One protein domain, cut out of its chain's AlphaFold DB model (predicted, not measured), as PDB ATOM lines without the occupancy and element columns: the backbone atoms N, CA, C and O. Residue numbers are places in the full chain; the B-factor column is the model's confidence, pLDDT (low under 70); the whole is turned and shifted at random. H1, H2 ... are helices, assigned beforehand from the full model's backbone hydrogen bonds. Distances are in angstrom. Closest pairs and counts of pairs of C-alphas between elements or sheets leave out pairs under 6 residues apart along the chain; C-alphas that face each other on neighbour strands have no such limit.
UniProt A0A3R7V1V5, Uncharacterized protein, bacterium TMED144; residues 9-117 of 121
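This is residues 9 to 117 of the 121 residues of an uncharacterized protein of bacterium TMED144 (UniProt A0A3R7V1V5). A helical hairpin, H1 and H2, and two crossed helices, H3 and H4, make the body; the long helix H5 crosses H2 near Ile 41 and runs away from the body as an arm. After H5 the chain folds back, and short H6 sits in the angle between H5 and the body. The printed part has 109 residues with six named helices, H1 to H6 in order, and no named strand; the class is all helix, the packing mostly crossed. It is only just compact, close to loose, with a radius of gyration of the C-alphas of 15.3 A and spans of 45 by 34 by 23 A.

Start with H1, residues 9 to 22, and H2, residues 29 to 44, a hairpin at a shallow tilt of 24 degrees; its closest C-alphas, Ile 13 and Val 39, are 5.9 A apart. H2 is the hub, touching three helices. H3, residues 47 to 57, touches H4, residues 62 to 75, about perpendicular at 81 degrees, the closest C-alphas being Tyr 57 and Phe 65, 6.6 A. Residues 70 to 74 of H4 touch H2, about perpendicular at 75 degrees; look at C-alphas 34 and 74, the closest, 5.7 A. In H5, residues 77 to 101, residues 79 to 87 alone touch H2, at a steep tilt of 57 degrees; the closest C-alphas are Ile 41 and Thr 83, 5.6 A. H6, residues 107 to 115, touches no helix; its closest C-alpha to H5 is Tyr 110, 6.8 A from that of Tyr 90. Every O i to N i+4 pair is within hydrogen-bond range in H1, H2, H3, H5 and H6, and 9 of 10 in H4.

Find C-alpha 9 at (8.063, -29.389, 138.272); H1 runs 20.0 A from there, and H2 22.9 A. H5 begins at C-alpha 77, (9.085, -19.425, 154.772), and runs 35.1 A.

The C-alphas farthest apart, Asn 60 and Thr 100, are 47.5 A apart. There is no cut and no long link. Residues 23 to 25 and 57 to 62 are under pLDDT 70.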
ATOM      1  N   ARG A   9       8.910 -30.276 137.460       91.31
ATOM      2  CA  ARG A   9       8.063 -29.389 138.272       91.31
ATOM      3  C   ARG A   9       6.575 -29.629 138.019       91.31
ATOM      4  O   ARG A   9       5.802 -29.724 138.963       91.31
ATOM      5  N   LEU A  10       6.177 -29.733 136.750       91.00
ATOM      6  CA  LEU A  10       4.782 -29.975 136.375       91.00
ATOM      7  C   LEU A  10       4.343 -31.387 136.762       91.00
ATOM      8  O   LEU A  10       3.252 -31.546 137.292       91.00
ATOM      9  N   ILE A  11       5.218 -32.383 136.590       91.12
ATOM     10  CA  ILE A  11       4.956 -33.757 137.047       91.12
ATOM     11  C   ILE A  11       4.704 -33.777 138.563       91.12
ATOM     12  O   ILE A  11       3.747 -34.394 139.018       91.12
ATOM     13  N   HIS A  12       5.514 -33.061 139.349       91.81
ATOM     14  CA  HIS A  12       5.341 -32.966 140.802       91.81
ATOM     15  C   HIS A  12       4.017 -32.292 141.186       91.81
ATOM     16  O   HIS A  12       3.296 -32.800 142.043       91.81
ATOM     17  N   ILE A  13       3.642 -31.205 140.506       92.81
ATOM     18  CA  ILE A  13       2.328 -30.567 140.690       92.81
ATOM     19  C   ILE A  13       1.193 -31.551 140.387       92.81
ATOM     20  O   ILE A  13       0.239 -31.633 141.160       92.81
ATOM     21  N   ASP A  14       1.288 -32.299 139.287       91.81
ATOM     22  CA  ASP A  14       0.259 -33.260 138.884       91.81
ATOM     23  C   ASP A  14       0.127 -34.405 139.894       91.81
ATOM     24  O   ASP A  14      -0.991 -34.813 140.212       91.81
ATOM     25  N   LEU A  15       1.243 -34.892 140.449       90.56
ATOM     26  CA  LEU A  15       1.238 -35.896 141.515       90.56
ATOM     27  C   LEU A  15       0.544 -35.375 142.775       90.56
ATOM     28  O   LEU A  15      -0.357 -36.036 143.284       90.56
ATOM     29  N   LEU A  16       0.881 -34.165 143.232       90.88
ATOM     30  CA  LEU A  16       0.239 -33.572 144.408       90.88
ATOM     31  C   LEU A  16      -1.261 -33.346 144.182       90.88
ATOM     32  O   LEU A  16      -2.065 -33.655 145.056       90.88
ATOM     33  N   LYS A  17      -1.665 -32.871 142.997       89.62
ATOM     34  CA  LYS A  17      -3.087 -32.714 142.643       89.62
ATOM     35  C   LYS A  17      -3.831 -34.049 142.608       89.62
ATOM     36  O   LYS A  17      -4.972 -34.114 143.054       89.62
ATOM     37  N   LYS A  18      -3.199 -35.116 142.109       87.56
ATOM     38  CA  LYS A  18      -3.774 -36.468 142.157       87.56
ATOM     39  C   LYS A  18      -3.961 -36.942 143.595       87.56
ATOM     40  O   LYS A  18      -5.035 -37.445 143.900       87.56
ATOM     41  N   THR A  19      -2.985 -36.718 144.476       82.56
ATOM     42  CA  THR A  19      -3.115 -37.032 145.909       82.56
ATOM     43  C   THR A  19      -4.283 -36.277 146.544       82.56
ATOM     44  O   THR A  19      -5.091 -36.884 147.241       82.56
ATOM     45  N   LEU A  20      -4.436 -34.984 146.233       81.75
ATOM     46  CA  LEU A  20      -5.568 -34.177 146.706       81.75
ATOM     47  C   LEU A  20      -6.932 -34.722 146.252       81.75
ATOM     48  O   LEU A  20      -7.891 -34.656 147.015       81.75
ATOM     49  N   ASN A  21      -7.016 -35.252 145.030       79.00
ATOM     50  CA  ASN A  21      -8.268 -35.754 144.458       79.00
ATOM     51  C   ASN A  21      -8.589 -37.200 144.866       79.00
ATOM     52  O   ASN A  21      -9.757 -37.551 144.968       79.00
ATOM     53  N   ALA A  22      -7.576 -38.048 145.059       71.94
ATOM     54  CA  ALA A  22      -7.757 -39.477 145.332       71.94
ATOM     55  C   ALA A  22      -7.967 -39.800 146.821       71.94
ATOM     56  O   ALA A  22      -8.452 -40.878 147.145       71.94
ATOM     57  N   GLN A  23      -7.579 -38.896 147.723       63.47
ATOM     58  CA  GLN A  23      -7.619 -39.115 149.173       63.47
ATOM     59  C   GLN A  23      -8.428 -38.042 149.915       63.47
ATOM     60  O   GLN A  23      -8.208 -37.819 151.105       63.47
ATOM     61  N   SER A  24      -9.382 -37.381 149.247       61.38
ATOM     62  CA  SER A  24     -10.197 -36.319 149.857       61.38
ATOM     63  C   SER A  24     -10.963 -36.760 151.114       61.38
ATOM     64  O   SER A  24     -11.337 -35.907 151.910       61.38
ATOM     65  N   GLU A  25     -11.165 -38.065 151.311       63.34
ATOM     66  CA  GLU A  25     -11.838 -38.645 152.484       63.34
ATOM     67  C   GLU A  25     -10.889 -38.988 153.653       63.34
ATOM     68  O   GLU A  25     -11.346 -39.087 154.786       63.34
ATOM     69  N   ASN A  26      -9.574 -39.120 153.412       72.56
ATOM     70  CA  ASN A  26      -8.590 -39.602 154.401       72.56
ATOM     71  C   ASN A  26      -7.486 -38.584 154.751       72.56
ATOM     72  O   ASN A  26      -6.582 -38.898 155.525       72.56
ATOM     73  N   ILE A  27      -7.531 -37.380 154.179       78.44
ATOM     74  CA  ILE A  27      -6.564 -36.301 154.429       78.44
ATOM     75  C   ILE A  27      -7.145 -35.321 155.454       78.44
ATOM     76  O   ILE A  27      -8.266 -34.834 155.295       78.44
ATOM     77  N   THR A  28      -6.372 -34.975 156.486       83.69
ATOM     78  CA  THR A  28      -6.793 -33.954 157.461       83.69
ATOM     79  C   THR A  28      -6.808 -32.554 156.836       83.69
ATOM     80  O   THR A  28      -6.093 -32.269 155.874       83.69
ATOM     81  N   ILE A  29      -7.580 -31.625 157.409       84.00
ATOM     82  CA  ILE A  29      -7.626 -30.223 156.942       84.00
ATOM     83  C   ILE A  29      -6.222 -29.591 156.926       84.00
ATOM     84  O   ILE A  29      -5.883 -28.841 156.009       84.00
ATOM     85  N   GLU A  30      -5.386 -29.928 157.908       85.31
ATOM     86  CA  GLU A  30      -4.005 -29.449 158.003       85.31
ATOM     87  C   GLU A  30      -3.132 -29.992 156.869       85.31
ATOM     88  O   GLU A  30      -2.460 -29.221 156.183       85.31
ATOM     89  N   GLN A  31      -3.193 -31.299 156.600       84.19
ATOM     90  CA  GLN A  31      -2.464 -31.917 155.488       84.19
ATOM     91  C   GLN A  31      -2.912 -31.345 154.136       84.19
ATOM     92  O   GLN A  31      -2.082 -31.038 153.276       84.19
ATOM     93  N   LEU A  32      -4.219 -31.126 153.966       86.88
ATOM     94  CA  LEU A  32      -4.789 -30.483 152.786       86.88
ATOM     95  C   LEU A  32      -4.231 -29.066 152.595       86.88
ATOM     96  O   LEU A  32      -3.861 -28.691 151.479       86.88
ATOM     97  N   SER A  33      -4.165 -28.280 153.672       88.19
ATOM     98  CA  SER A  33      -3.599 -26.927 153.663       88.19
ATOM     99  C   SER A  33      -2.118 -26.941 153.273       88.19
ATOM    100  O   SER A  33      -1.703 -26.209 152.370       88.19
ATOM    101  N   SER A  34      -1.339 -27.845 153.869       90.50
ATOM    102  CA  SER A  34       0.086 -28.026 153.583       90.50
ATOM    103  C   SER A  34       0.346 -28.398 152.124       90.50
ATOM    104  O   SER A  34       1.151 -27.749 151.453       90.50
ATOM    105  N   ILE A  35      -0.387 -29.372 151.572       89.88
ATOM    106  CA  ILE A  35      -0.235 -29.762 150.162       89.88
ATOM    107  C   ILE A  35      -0.640 -28.608 149.233       89.88
ATOM    108  O   ILE A  35       0.062 -28.324 148.259       89.88
ATOM    109  N   LYS A  36      -1.730 -27.888 149.539       90.44
ATOM    110  CA  LYS A  36      -2.137 -26.700 148.768       90.44
ATOM    111  C   LYS A  36      -1.055 -25.619 148.779       90.44
ATOM    112  O   LYS A  36      -0.782 -25.043 147.724       90.44
ATOM    113  N   LYS A  37      -0.412 -25.369 149.926       91.75
ATOM    114  CA  LYS A  37       0.717 -24.431 150.044       91.75
ATOM    115  C   LYS A  37       1.865 -24.840 149.119       91.75
ATOM    116  O   LYS A  37       2.362 -24.005 148.365       91.75
ATOM    117  N   VAL A  38       2.227 -26.123 149.095       94.62
ATOM    118  CA  VAL A  38       3.292 -26.623 148.209       94.62
ATOM    119  C   VAL A  38       2.906 -26.493 146.736       94.62
ATOM    120  O   VAL A  38       3.699 -25.986 145.947       94.62
ATOM    121  N   VAL A  39       1.681 -26.860 146.350       94.31
ATOM    122  CA  VAL A  39       1.199 -26.689 144.964       94.31
ATOM    123  C   VAL A  39       1.268 -25.223 144.529       94.31
ATOM    124  O   VAL A  39       1.685 -24.936 143.406       94.31
ATOM    125  N   GLN A  40       0.907 -24.288 145.412       93.62
ATOM    126  CA  GLN A  40       1.031 -22.857 145.140       93.62
ATOM    127  C   GLN A  40       2.486 -22.435 144.918       93.62
ATOM    128  O   GLN A  40       2.758 -21.714 143.960       93.62
ATOM    129  N   ILE A  41       3.413 -22.901 145.761       95.38
ATOM    130  CA  ILE A  41       4.845 -22.620 145.599       95.38
ATOM    131  C   ILE A  41       5.339 -23.172 144.262       95.38
ATOM    132  O   ILE A  41       5.881 -22.430 143.443       95.38
ATOM    133  N   LEU A  42       5.087 -24.453 143.987       94.94
ATOM    134  CA  LEU A  42       5.513 -25.099 142.748       94.94
ATOM    135  C   LEU A  42       4.937 -24.404 141.502       94.94
ATOM    136  O   LEU A  42       5.606 -24.339 140.467       94.94
ATOM    137  N   GLY A  43       3.732 -23.834 141.605       94.88
ATOM    138  CA  GLY A  43       3.101 -23.040 140.551       94.88
ATOM    139  C   GLY A  43       3.824 -21.729 140.223       94.88
ATOM    140  O   GLY A  43       3.769 -21.296 139.076       94.88
ATOM    141  N   PHE A  44       4.546 -21.139 141.180       95.12
ATOM    142  CA  PHE A  44       5.202 -19.828 141.053       95.12
ATOM    143  C   PHE A  44       6.738 -19.866 141.094       95.12
ATOM    144  O   PHE A  44       7.390 -18.823 140.974       95.12
ATOM    145  N   ILE A  45       7.346 -21.046 141.216       93.19
ATOM    146  CA  ILE A  45       8.781 -21.225 140.970       93.19
ATOM    147  C   ILE A  45       9.057 -21.585 139.515       93.19
ATOM    148  O   ILE A  45       8.256 -22.210 138.823       93.19
ATOM    149  N   THR A  46      10.231 -21.197 139.052       92.25
ATOM    150  CA  THR A  46      10.706 -21.472 137.701       92.25
ATOM    151  C   THR A  46      11.200 -22.916 137.550       92.25
ATOM    152  O   THR A  46      11.499 -23.601 138.534       92.25
ATOM    153  N   ASN A  47      11.324 -23.403 136.310       90.38
ATOM    154  CA  ASN A  47      11.897 -24.731 136.062       90.38
ATOM    155  C   ASN A  47      13.380 -24.772 136.453       90.38
ATOM    156  O   ASN A  47      13.876 -25.807 136.900       90.38
ATOM    157  N   THR A  48      14.074 -23.642 136.315       89.12
ATOM    158  CA  THR A  48      15.470 -23.477 136.729       89.12
ATOM    159  C   THR A  48      15.625 -23.588 138.247       89.12
ATOM    160  O   THR A  48      16.465 -24.351 138.719       89.12
ATOM    161  N   GLU A  49      14.789 -22.892 139.024       91.75
ATOM    162  CA  GLU A  49      14.790 -22.990 140.492       91.75
ATOM    163  C   GLU A  49      14.470 -24.405 140.962       91.75
ATOM    164  O   GLU A  49      15.202 -24.957 141.782       91.75
ATOM    165  N   TYR A  50      13.445 -25.025 140.371       91.44
ATOM    166  CA  TYR A  50      13.097 -26.413 140.656       91.44
ATOM    167  C   TYR A  50      14.262 -27.367 140.356       91.44
ATOM    168  O   TYR A  50      14.598 -28.241 141.151       91.44
ATOM    169  N   SER A  51      14.926 -27.183 139.213       87.06
ATOM    170  CA  SER A  51      16.075 -28.007 138.828       87.06
ATOM    171  C   SER A  51      17.255 -27.827 139.783       87.06
ATOM    172  O   SER A  51      17.970 -28.789 140.045       87.06
ATOM    173  N   ASN A  52      17.454 -26.624 140.323       87.44
ATOM    174  CA  ASN A  52      18.488 -26.369 141.322       87.44
ATOM    175  C   ASN A  52      18.159 -27.039 142.660       87.44
ATOM    176  O   ASN A  52      19.044 -27.659 143.241       87.44
ATOM    177  N   MET A  53      16.897 -27.020 143.100       87.06
ATOM    178  CA  MET A  53      16.464 -27.822 144.253       87.06
ATOM    179  C   MET A  53      16.719 -29.311 144.009       87.06
ATOM    180  O   MET A  53      17.289 -29.981 144.858       87.06
ATOM    181  N   ASN A  54      16.397 -29.819 142.816       80.06
ATOM    182  CA  ASN A  54      16.686 -31.204 142.450       80.06
ATOM    183  C   ASN A  54      18.184 -31.535 142.442       80.06
ATOM    184  O   ASN A  54      18.545 -32.680 142.657       80.06
ATOM    185  N   LYS A  55      19.080 -30.574 142.213       78.56
ATOM    186  CA  LYS A  55      20.526 -30.819 142.339       78.56
ATOM    187  C   LYS A  55      20.993 -30.846 143.793       78.56
ATOM    188  O   LYS A  55      21.921 -31.578 144.104       78.56
ATOM    189  N   ILE A  56      20.380 -30.033 144.653       74.50
ATOM    190  CA  ILE A  56      20.743 -29.919 146.073       74.50
ATOM    191  C   ILE A  56      20.188 -31.105 146.871       74.50
ATOM    192  O   ILE A  56      20.890 -31.671 147.702       74.50
ATOM    193  N   TYR A  57      18.939 -31.485 146.600       69.06
ATOM    194  CA  TYR A  57      18.191 -32.483 147.368       69.06
ATOM    195  C   TYR A  57      17.978 -33.802 146.618       69.06
ATOM    196  O   TYR A  57      17.598 -34.796 147.231       69.06
ATOM    197  N   GLY A  58      18.186 -33.836 145.300       62.44
ATOM    198  CA  GLY A  58      17.931 -35.028 144.498       62.44
ATOM    199  C   GLY A  58      18.923 -36.133 144.821       62.44
ATOM    200  O   GLY A  58      20.039 -36.160 144.303       62.44
ATOM    201  N   ARG A  59      18.488 -37.082 145.649       61.47
ATOM    202  CA  ARG A  59      19.079 -38.421 145.698       61.47
ATOM    203  C   ARG A  59      18.747 -39.162 144.393       61.47
ATOM    204  O   ARG A  59      17.867 -38.753 143.640       61.47
ATOM    205  N   ASN A  60      19.431 -40.278 144.141       58.84
ATOM    206  CA  ASN A  60      19.313 -41.077 142.909       58.84
ATOM    207  C   ASN A  60      17.882 -41.577 142.580       58.84
ATOM    208  O   ASN A  60      17.654 -42.066 141.475       58.84
ATOM    209  N   GLU A  61      16.915 -41.440 143.495       64.81
ATOM    210  CA  GLU A  61      15.525 -41.886 143.351       64.81
ATOM    211  C   GLU A  61      14.561 -40.685 143.253       64.81
ATOM    212  O   GLU A  61      14.415 -39.913 144.203       64.81
ATOM    213  N   ASN A  62      13.872 -40.533 142.112       68.62
ATOM    214  CA  ASN A  62      12.961 -39.401 141.860       68.62
ATOM    215  C   ASN A  62      11.768 -39.351 142.837       68.62
ATOM    216  O   ASN A  62      11.313 -38.258 143.168       68.62
ATOM    217  N   ASP A  63      11.277 -40.500 143.305       70.62
ATOM    218  CA  ASP A  63      10.108 -40.555 144.194       70.62
ATOM    219  C   ASP A  63      10.434 -40.000 145.584       70.62
ATOM    220  O   ASP A  63       9.661 -39.220 146.145       70.62
ATOM    221  N   ARG A  64      11.629 -40.316 146.101       77.12
ATOM    222  CA  ARG A  64      12.132 -39.733 147.354       77.12
ATOM    223  C   ARG A  64      12.341 -38.236 147.218       77.12
ATOM    224  O   ARG A  64      11.942 -37.490 148.099       77.12
ATOM    225  N   PHE A  65      12.861 -37.781 146.079       81.00
ATOM    226  CA  PHE A  65      13.012 -36.351 145.831       81.00
ATOM    227  C   PHE A  65      11.676 -35.589 145.902       81.00
ATOM    228  O   PHE A  65      11.632 -34.507 146.485       81.00
ATOM    229  N   PHE A  66      10.583 -36.126 145.345       86.00
ATOM    230  CA  PHE A  66       9.280 -35.461 145.438       86.00
ATOM    231  C   PHE A  66       8.760 -35.392 146.875       86.00
ATOM    232  O   PHE A  66       8.239 -34.345 147.263       86.00
ATOM    233  N   ALA A  67       8.908 -36.463 147.656       85.81
ATOM    234  CA  ALA A  67       8.518 -36.477 149.065       85.81
ATOM    235  C   ALA A  67       9.355 -35.481 149.887       85.81
ATOM    236  O   ALA A  67       8.786 -34.570 150.492       85.81
ATOM    237  N   ASP A  68      10.684 -35.574 149.797       86.69
ATOM    238  CA  ASP A  68      11.635 -34.725 150.523       86.69
ATOM    239  C   ASP A  68      11.433 -33.239 150.182       86.69
ATOM    240  O   ASP A  68      11.394 -32.377 151.063       86.69
ATOM    241  N   LEU A  69      11.253 -32.917 148.894       88.69
ATOM    242  CA  LEU A  69      11.001 -31.541 148.474       88.69
ATOM    243  C   LEU A  69       9.641 -31.041 148.970       88.69
ATOM    244  O   LEU A  69       9.513 -29.873 149.326       88.69
ATOM    245  N   THR A  70       8.620 -31.901 148.984       90.31
ATOM    246  CA  THR A  70       7.300 -31.525 149.508       90.31
ATOM    247  C   THR A  70       7.409 -31.180 150.989       90.31
ATOM    248  O   THR A  70       6.970 -30.104 151.379       90.31
ATOM    249  N   GLU A  71       8.048 -32.035 151.788       89.88
ATOM    250  CA  GLU A  71       8.259 -31.811 153.222       89.88
ATOM    251  C   GLU A  71       9.049 -30.525 153.497       89.88
ATOM    252  O   GLU A  71       8.635 -29.700 154.315       89.88
ATOM    253  N   PHE A  72      10.130 -30.298 152.744       90.38
ATOM    254  CA  PHE A  72      10.903 -29.061 152.819       90.38
ATOM    255  C   PHE A  72      10.033 -27.823 152.538       90.38
ATOM    256  O   PHE A  72      10.029 -26.870 153.317       90.38
ATOM    257  N   LEU A  73       9.250 -27.837 151.453       92.06
ATOM    258  CA  LEU A  73       8.446 -26.684 151.032       92.06
ATOM    259  C   LEU A  73       7.236 -26.397 151.933       92.06
ATOM    260  O   LEU A  73       6.728 -25.274 151.908       92.06
ATOM    261  N   ILE A  74       6.766 -27.365 152.728       90.88
ATOM    262  CA  ILE A  74       5.700 -27.124 153.718       90.88
ATOM    263  C   ILE A  74       6.163 -26.078 154.743       90.88
ATOM    264  O   ILE A  74       5.415 -25.143 155.057       90.88
ATOM    265  N   ASN A  75       7.411 -26.203 155.199       87.88
ATOM    266  CA  ASN A  75       7.962 -25.434 156.315       87.88
ATOM    267  C   ASN A  75       8.873 -24.271 155.885       87.88
ATOM    268  O   ASN A  75       9.317 -23.502 156.731       87.88
ATOM    269  N   ASP A  76       9.161 -24.116 154.590       89.38
ATOM    270  CA  ASP A  76      10.083 -23.081 154.119       89.38
ATOM    271  C   ASP A  76       9.391 -21.719 153.895       89.38
ATOM    272  O   ASP A  76       8.694 -21.476 152.900       89.38
ATOM    273  N   ASP A  77       9.624 -20.791 154.826       90.69
ATOM    274  CA  ASP A  77       9.085 -19.425 154.772       90.69
ATOM    275  C   ASP A  77       9.645 -18.607 153.608       90.69
ATOM    276  O   ASP A  77       8.968 -17.735 153.054       90.69
ATOM    277  N   LYS A  78      10.885 -18.881 153.194       92.38
ATOM    278  CA  LYS A  78      11.538 -18.142 152.113       92.38
ATOM    279  C   LYS A  78      10.798 -18.358 150.793       92.38
ATOM    280  O   LYS A  78      10.480 -17.385 150.105       92.38
ATOM    281  N   TRP A  79      10.496 -19.603 150.439       93.31
ATOM    282  CA  TRP A  79       9.749 -19.944 149.232       93.31
ATOM    283  C   TRP A  79       8.300 -19.497 149.307       93.31
ATOM    284  O   TRP A  79       7.746 -19.081 148.285       93.31
ATOM    285  N   HIS A  80       7.708 -19.493 150.501       92.56
ATOM    286  CA  HIS A  80       6.388 -18.912 150.702       92.56
ATOM    287  C   HIS A  80       6.377 -17.404 150.398       92.56
ATOM    288  O   HIS A  80       5.571 -16.941 149.589       92.56
ATOM    289  N   ASN A  81       7.334 -16.651 150.943       93.88
ATOM    290  CA  ASN A  81       7.461 -15.210 150.712       93.88
ATOM    291  C   ASN A  81       7.752 -14.872 149.243       93.88
ATOM    292  O   ASN A  81       7.125 -13.976 148.676       93.88
ATOM    293  N   ILE A  82       8.656 -15.621 148.599       93.38
ATOM    294  CA  ILE A  82       8.933 -15.481 147.159       93.38
ATOM    295  C   ILE A  82       7.656 -15.718 146.346       93.38
ATOM    296  O   ILE A  82       7.345 -14.943 145.443       93.38
ATOM    297  N   THR A  83       6.903 -16.766 146.679       94.38
ATOM    298  CA  THR A  83       5.658 -17.126 145.990       94.38
ATOM    299  C   THR A  83       4.597 -16.043 146.134       94.38
ATOM    300  O   THR A  83       3.982 -15.667 145.137       94.38
ATOM    301  N   ASN A  84       4.401 -15.507 147.340       94.56
ATOM    302  CA  ASN A  84       3.420 -14.449 147.582       94.56
ATOM    303  C   ASN A  84       3.772 -13.178 146.802       94.56
ATOM    304  O   ASN A  84       2.926 -12.657 146.076       94.56
ATOM    305  N   LYS A  85       5.043 -12.754 146.838       94.94
ATOM    306  CA  LYS A  85       5.513 -11.606 146.051       94.94
ATOM    307  C   LYS A  85       5.277 -11.807 144.551       94.94
ATOM    308  O   LYS A  85       4.757 -10.923 143.876       94.94
ATOM    309  N   ARG A  86       5.610 -12.991 144.029       95.00
ATOM    310  CA  ARG A  86       5.401 -13.322 142.611       95.00
ATOM    311  C   ARG A  86       3.931 -13.374 142.221       95.00
ATOM    312  O   ARG A  86       3.580 -12.969 141.118       95.00
ATOM    313  N   ARG A  87       3.060 -13.843 143.115       95.31
ATOM    314  CA  ARG A  87       1.611 -13.827 142.899       95.31
ATOM    315  C   ARG A  87       1.096 -12.399 142.761       95.31
ATOM    316  O   ARG A  87       0.372 -12.113 141.817       95.31
ATOM    317  N   GLU A  88       1.500 -11.502 143.655       95.50
ATOM    318  CA  GLU A  88       1.112 -10.090 143.574       95.50
ATOM    319  C   GLU A  88       1.614  -9.422 142.289       95.50
ATOM    320  O   GLU A  88       0.871  -8.690 141.633       95.50
ATOM    321  N   GLU A  89       2.868  -9.677 141.906       94.50
ATOM    322  CA  GLU A  89       3.438  -9.191 140.645       94.50
ATOM    323  C   GLU A  89       2.678  -9.738 139.430       94.50
ATOM    324  O   GLU A  89       2.352  -8.983 138.513       94.50
ATOM    325  N   TYR A  90       2.365 -11.035 139.436       95.56
ATOM    326  CA  TYR A  90       1.605 -11.690 138.379       95.56
ATOM    327  C   TYR A  90       0.206 -11.095 138.227       95.56
ATOM    328  O   TYR A  90      -0.165 -10.750 137.110       95.56
ATOM    329  N   GLU A  91      -0.543 -10.900 139.315       95.12
ATOM    330  CA  GLU A  91      -1.890 -10.317 139.248       95.12
ATOM    331  C   GLU A  91      -1.865  -8.868 138.737       95.12
ATOM    332  O   GLU A  91      -2.684  -8.484 137.898       95.12
ATOM    333  N   LYS A  92      -0.871  -8.069 139.156       94.19
ATOM    334  CA  LYS A  92      -0.667  -6.709 138.624       94.19
ATOM    335  C   LYS A  92      -0.389  -6.728 137.121       94.19
ATOM    336  O   LYS A  92      -0.988  -5.958 136.370       94.19
ATOM    337  N   LEU A  93       0.501  -7.613 136.669       92.62
ATOM    338  CA  LEU A  93       0.833  -7.750 135.250       92.62
ATOM    339  C   LEU A  93      -0.346  -8.285 134.438       92.62
ATOM    340  O   LEU A  93      -0.609  -7.780 133.352       92.62
ATOM    341  N   LYS A  94      -1.074  -9.270 134.963       94.06
ATOM    342  CA  LYS A  94      -2.266  -9.838 134.334       94.06
ATOM    343  C   LYS A  94      -3.319  -8.760 134.099       94.06
ATOM    344  O   LYS A  94      -3.776  -8.606 132.969       94.06
ATOM    345  N   LYS A  95      -3.617  -7.954 135.125       93.94
ATOM    346  CA  LYS A  95      -4.517  -6.799 135.013       93.94
ATOM    347  C   LYS A  95      -4.042  -5.816 133.940       93.94
ATOM    348  O   LYS A  95      -4.810  -5.469 133.051       93.94
ATOM    349  N   HIS A  96      -2.762  -5.446 133.957       92.12
ATOM    350  CA  HIS A  96      -2.199  -4.528 132.965       92.12
ATOM    351  C   HIS A  96      -2.293  -5.065 131.525       92.12
ATOM    352  O   HIS A  96      -2.652  -4.323 130.612       92.12
ATOM    353  N   PHE A  97      -1.982  -6.345 131.296       90.19
ATOM    354  CA  PHE A  97      -2.095  -6.975 129.974       90.19
ATOM    355  C   PHE A  97      -3.547  -7.044 129.493       90.19
ATOM    356  O   PHE A  97      -3.807  -6.815 128.310       90.19
ATOM    357  N   HIS A  98      -4.483  -7.308 130.402       92.69
ATOM    358  CA  HIS A  98      -5.902  -7.313 130.081       92.69
ATOM    359  C   HIS A  98      -6.378  -5.911 129.672       92.69
ATOM    360  O   HIS A  98      -6.943  -5.750 128.596       92.69
ATOM    361  N   GLU A  99      -6.053  -4.883 130.458       93.69
ATOM    362  CA  GLU A  99      -6.484  -3.500 130.208       93.69
ATOM    363  C   GLU A  99      -5.844  -2.879 128.957       93.69
ATOM    364  O   GLU A  99      -6.506  -2.154 128.220       93.69
ATOM    365  N   THR A 100      -4.561  -3.152 128.693       92.62
ATOM    366  CA  THR A 100      -3.822  -2.487 127.600       92.62
ATOM    367  C   THR A 100      -3.792  -3.268 126.295       92.62
ATOM    368  O   THR A 100      -3.609  -2.675 125.232       92.62
ATOM    369  N   LYS A 101      -3.916  -4.599 126.353       88.75
ATOM    370  CA  LYS A 101      -3.752  -5.482 125.185       88.75
ATOM    371  C   LYS A 101      -4.939  -6.410 124.957       88.75
ATOM    372  O   LYS A 101      -4.897  -7.164 123.990       88.75
ATOM    373  N   ASN A 102      -5.957  -6.387 125.824       90.50
ATOM    374  CA  ASN A 102      -7.052  -7.359 125.831       90.50
ATOM    375  C   ASN A 102      -6.534  -8.813 125.797       90.50
ATOM    376  O   ASN A 102      -7.040  -9.666 125.069       90.50
ATOM    377  N   GLN A 103      -5.452  -9.078 126.537       88.62
ATOM    378  CA  GLN A 103      -4.789 -10.382 126.596       88.62
ATOM    379  C   GLN A 103      -4.742 -10.892 128.028       88.62
ATOM    380  O   GLN A 103      -4.383 -10.149 128.938       88.62
ATOM    381  N   ASP A 104      -5.020 -12.182 128.211       89.31
ATOM    382  CA  ASP A 104      -4.860 -12.829 129.508       89.31
ATOM    383  C   ASP A 104      -3.438 -13.386 129.662       89.31
ATOM    384  O   ASP A 104      -2.980 -14.228 128.877       89.31
ATOM    385  N   LEU A 105      -2.704 -12.883 130.657       91.50
ATOM    386  CA  LEU A 105      -1.332 -13.311 130.908       91.50
ATOM    387  C   LEU A 105      -1.333 -14.712 131.518       91.50
ATOM    388  O   LEU A 105      -1.764 -14.890 132.648       91.50
ATOM    389  N   GLN A 106      -0.791 -15.686 130.792       93.50
ATOM    390  CA  GLN A 106      -0.621 -17.052 131.292       93.50
ATOM    391  C   GLN A 106       0.568 -17.154 132.258       93.50
ATOM    392  O   GLN A 106       1.607 -16.509 132.057       93.50
ATOM    393  N   ILE A 107       0.449 -18.011 133.275       91.94
ATOM    394  CA  ILE A 107       1.483 -18.193 134.302       91.94
ATOM    395  C   ILE A 107       2.808 -18.691 133.711       91.94
ATOM    396  O   ILE A 107       3.878 -18.245 134.121       91.94
ATOM    397  N   GLU A 108       2.773 -19.542 132.684       90.88
ATOM    398  CA  GLU A 108       3.968 -20.049 132.003       90.88
ATOM    399  C   GLU A 108       4.763 -18.913 131.357       90.88
ATOM    400  O   GLU A 108       5.993 -18.905 131.405       90.88
ATOM    401  N   LYS A 109       4.060 -17.923 130.792       90.38
ATOM    402  CA  LYS A 109       4.681 -16.738 130.195       90.38
ATOM    403  C   LYS A 109       5.291 -15.842 131.269       90.38
ATOM    404  O   LYS A 109       6.390 -15.336 131.071       90.38
ATOM    405  N   TYR A 110       4.618 -15.678 132.407       93.50
ATOM    406  CA  TYR A 110       5.168 -14.949 133.551       93.50
ATOM    407  C   TYR A 110       6.451 -15.604 134.085       93.50
ATOM    408  O   TYR A 110       7.476 -14.937 134.222       93.50
ATOM    409  N   LEU A 111       6.435 -16.921 134.302       93.31
ATOM    410  CA  LEU A 111       7.610 -17.660 134.769       93.31
ATOM    411  C   LEU A 111       8.762 -17.614 133.767       93.31
ATOM    412  O   LEU A 111       9.909 -17.458 134.178       93.31
ATOM    413  N   TYR A 112       8.465 -17.690 132.469       90.44
ATOM    414  CA  TYR A 112       9.475 -17.529 131.428       90.44
ATOM    415  C   TYR A 112      10.173 -16.165 131.521       90.44
ATOM    416  O   TYR A 112      11.397 -16.103 131.485       90.44
ATOM    417  N   LEU A 113       9.418 -15.077 131.723       89.81
ATOM    418  CA  LEU A 113       9.990 -13.734 131.878       89.81
ATOM    419  C   LEU A 113      10.882 -13.604 133.127       89.81
ATOM    420  O   LEU A 113      11.875 -12.869 133.095       89.81
ATOM    421  N   ILE A 114      10.555 -14.322 134.209       90.75
ATOM    422  CA  ILE A 114      11.426 -14.429 135.389       90.75
ATOM    423  C   ILE A 114      12.717 -15.177 135.028       90.75
ATOM    424  O   ILE A 114      13.807 -14.686 135.331       90.75
ATOM    425  N   GLU A 115      12.614 -16.339 134.372       88.00
ATOM    426  CA  GLU A 115      13.771 -17.166 133.989       88.00
ATOM    427  C   GLU A 115      14.746 -16.414 133.085       88.00
ATOM    428  O   GLU A 115      15.957 -16.454 133.306       88.00
ATOM    429  N   THR A 116      14.229 -15.677 132.101       86.06
ATOM    430  CA  THR A 116      15.052 -14.928 131.148       86.06
ATOM    431  C   THR A 116      15.541 -13.581 131.690       86.06
ATOM    432  O   THR A 116      16.158 -12.818 130.949       86.06
ATOM    433  N   LYS A 117      15.305 -13.281 132.981       71.25
ATOM    434  CA  LYS A 117      15.673 -12.018 133.653       71.25
ATOM    435  C   LYS A 117      15.199 -10.762 132.914       71.25
ATOM    436  O   LYS A 117      15.784  -9.692 133.081       71.25
TER     437      LYS A 117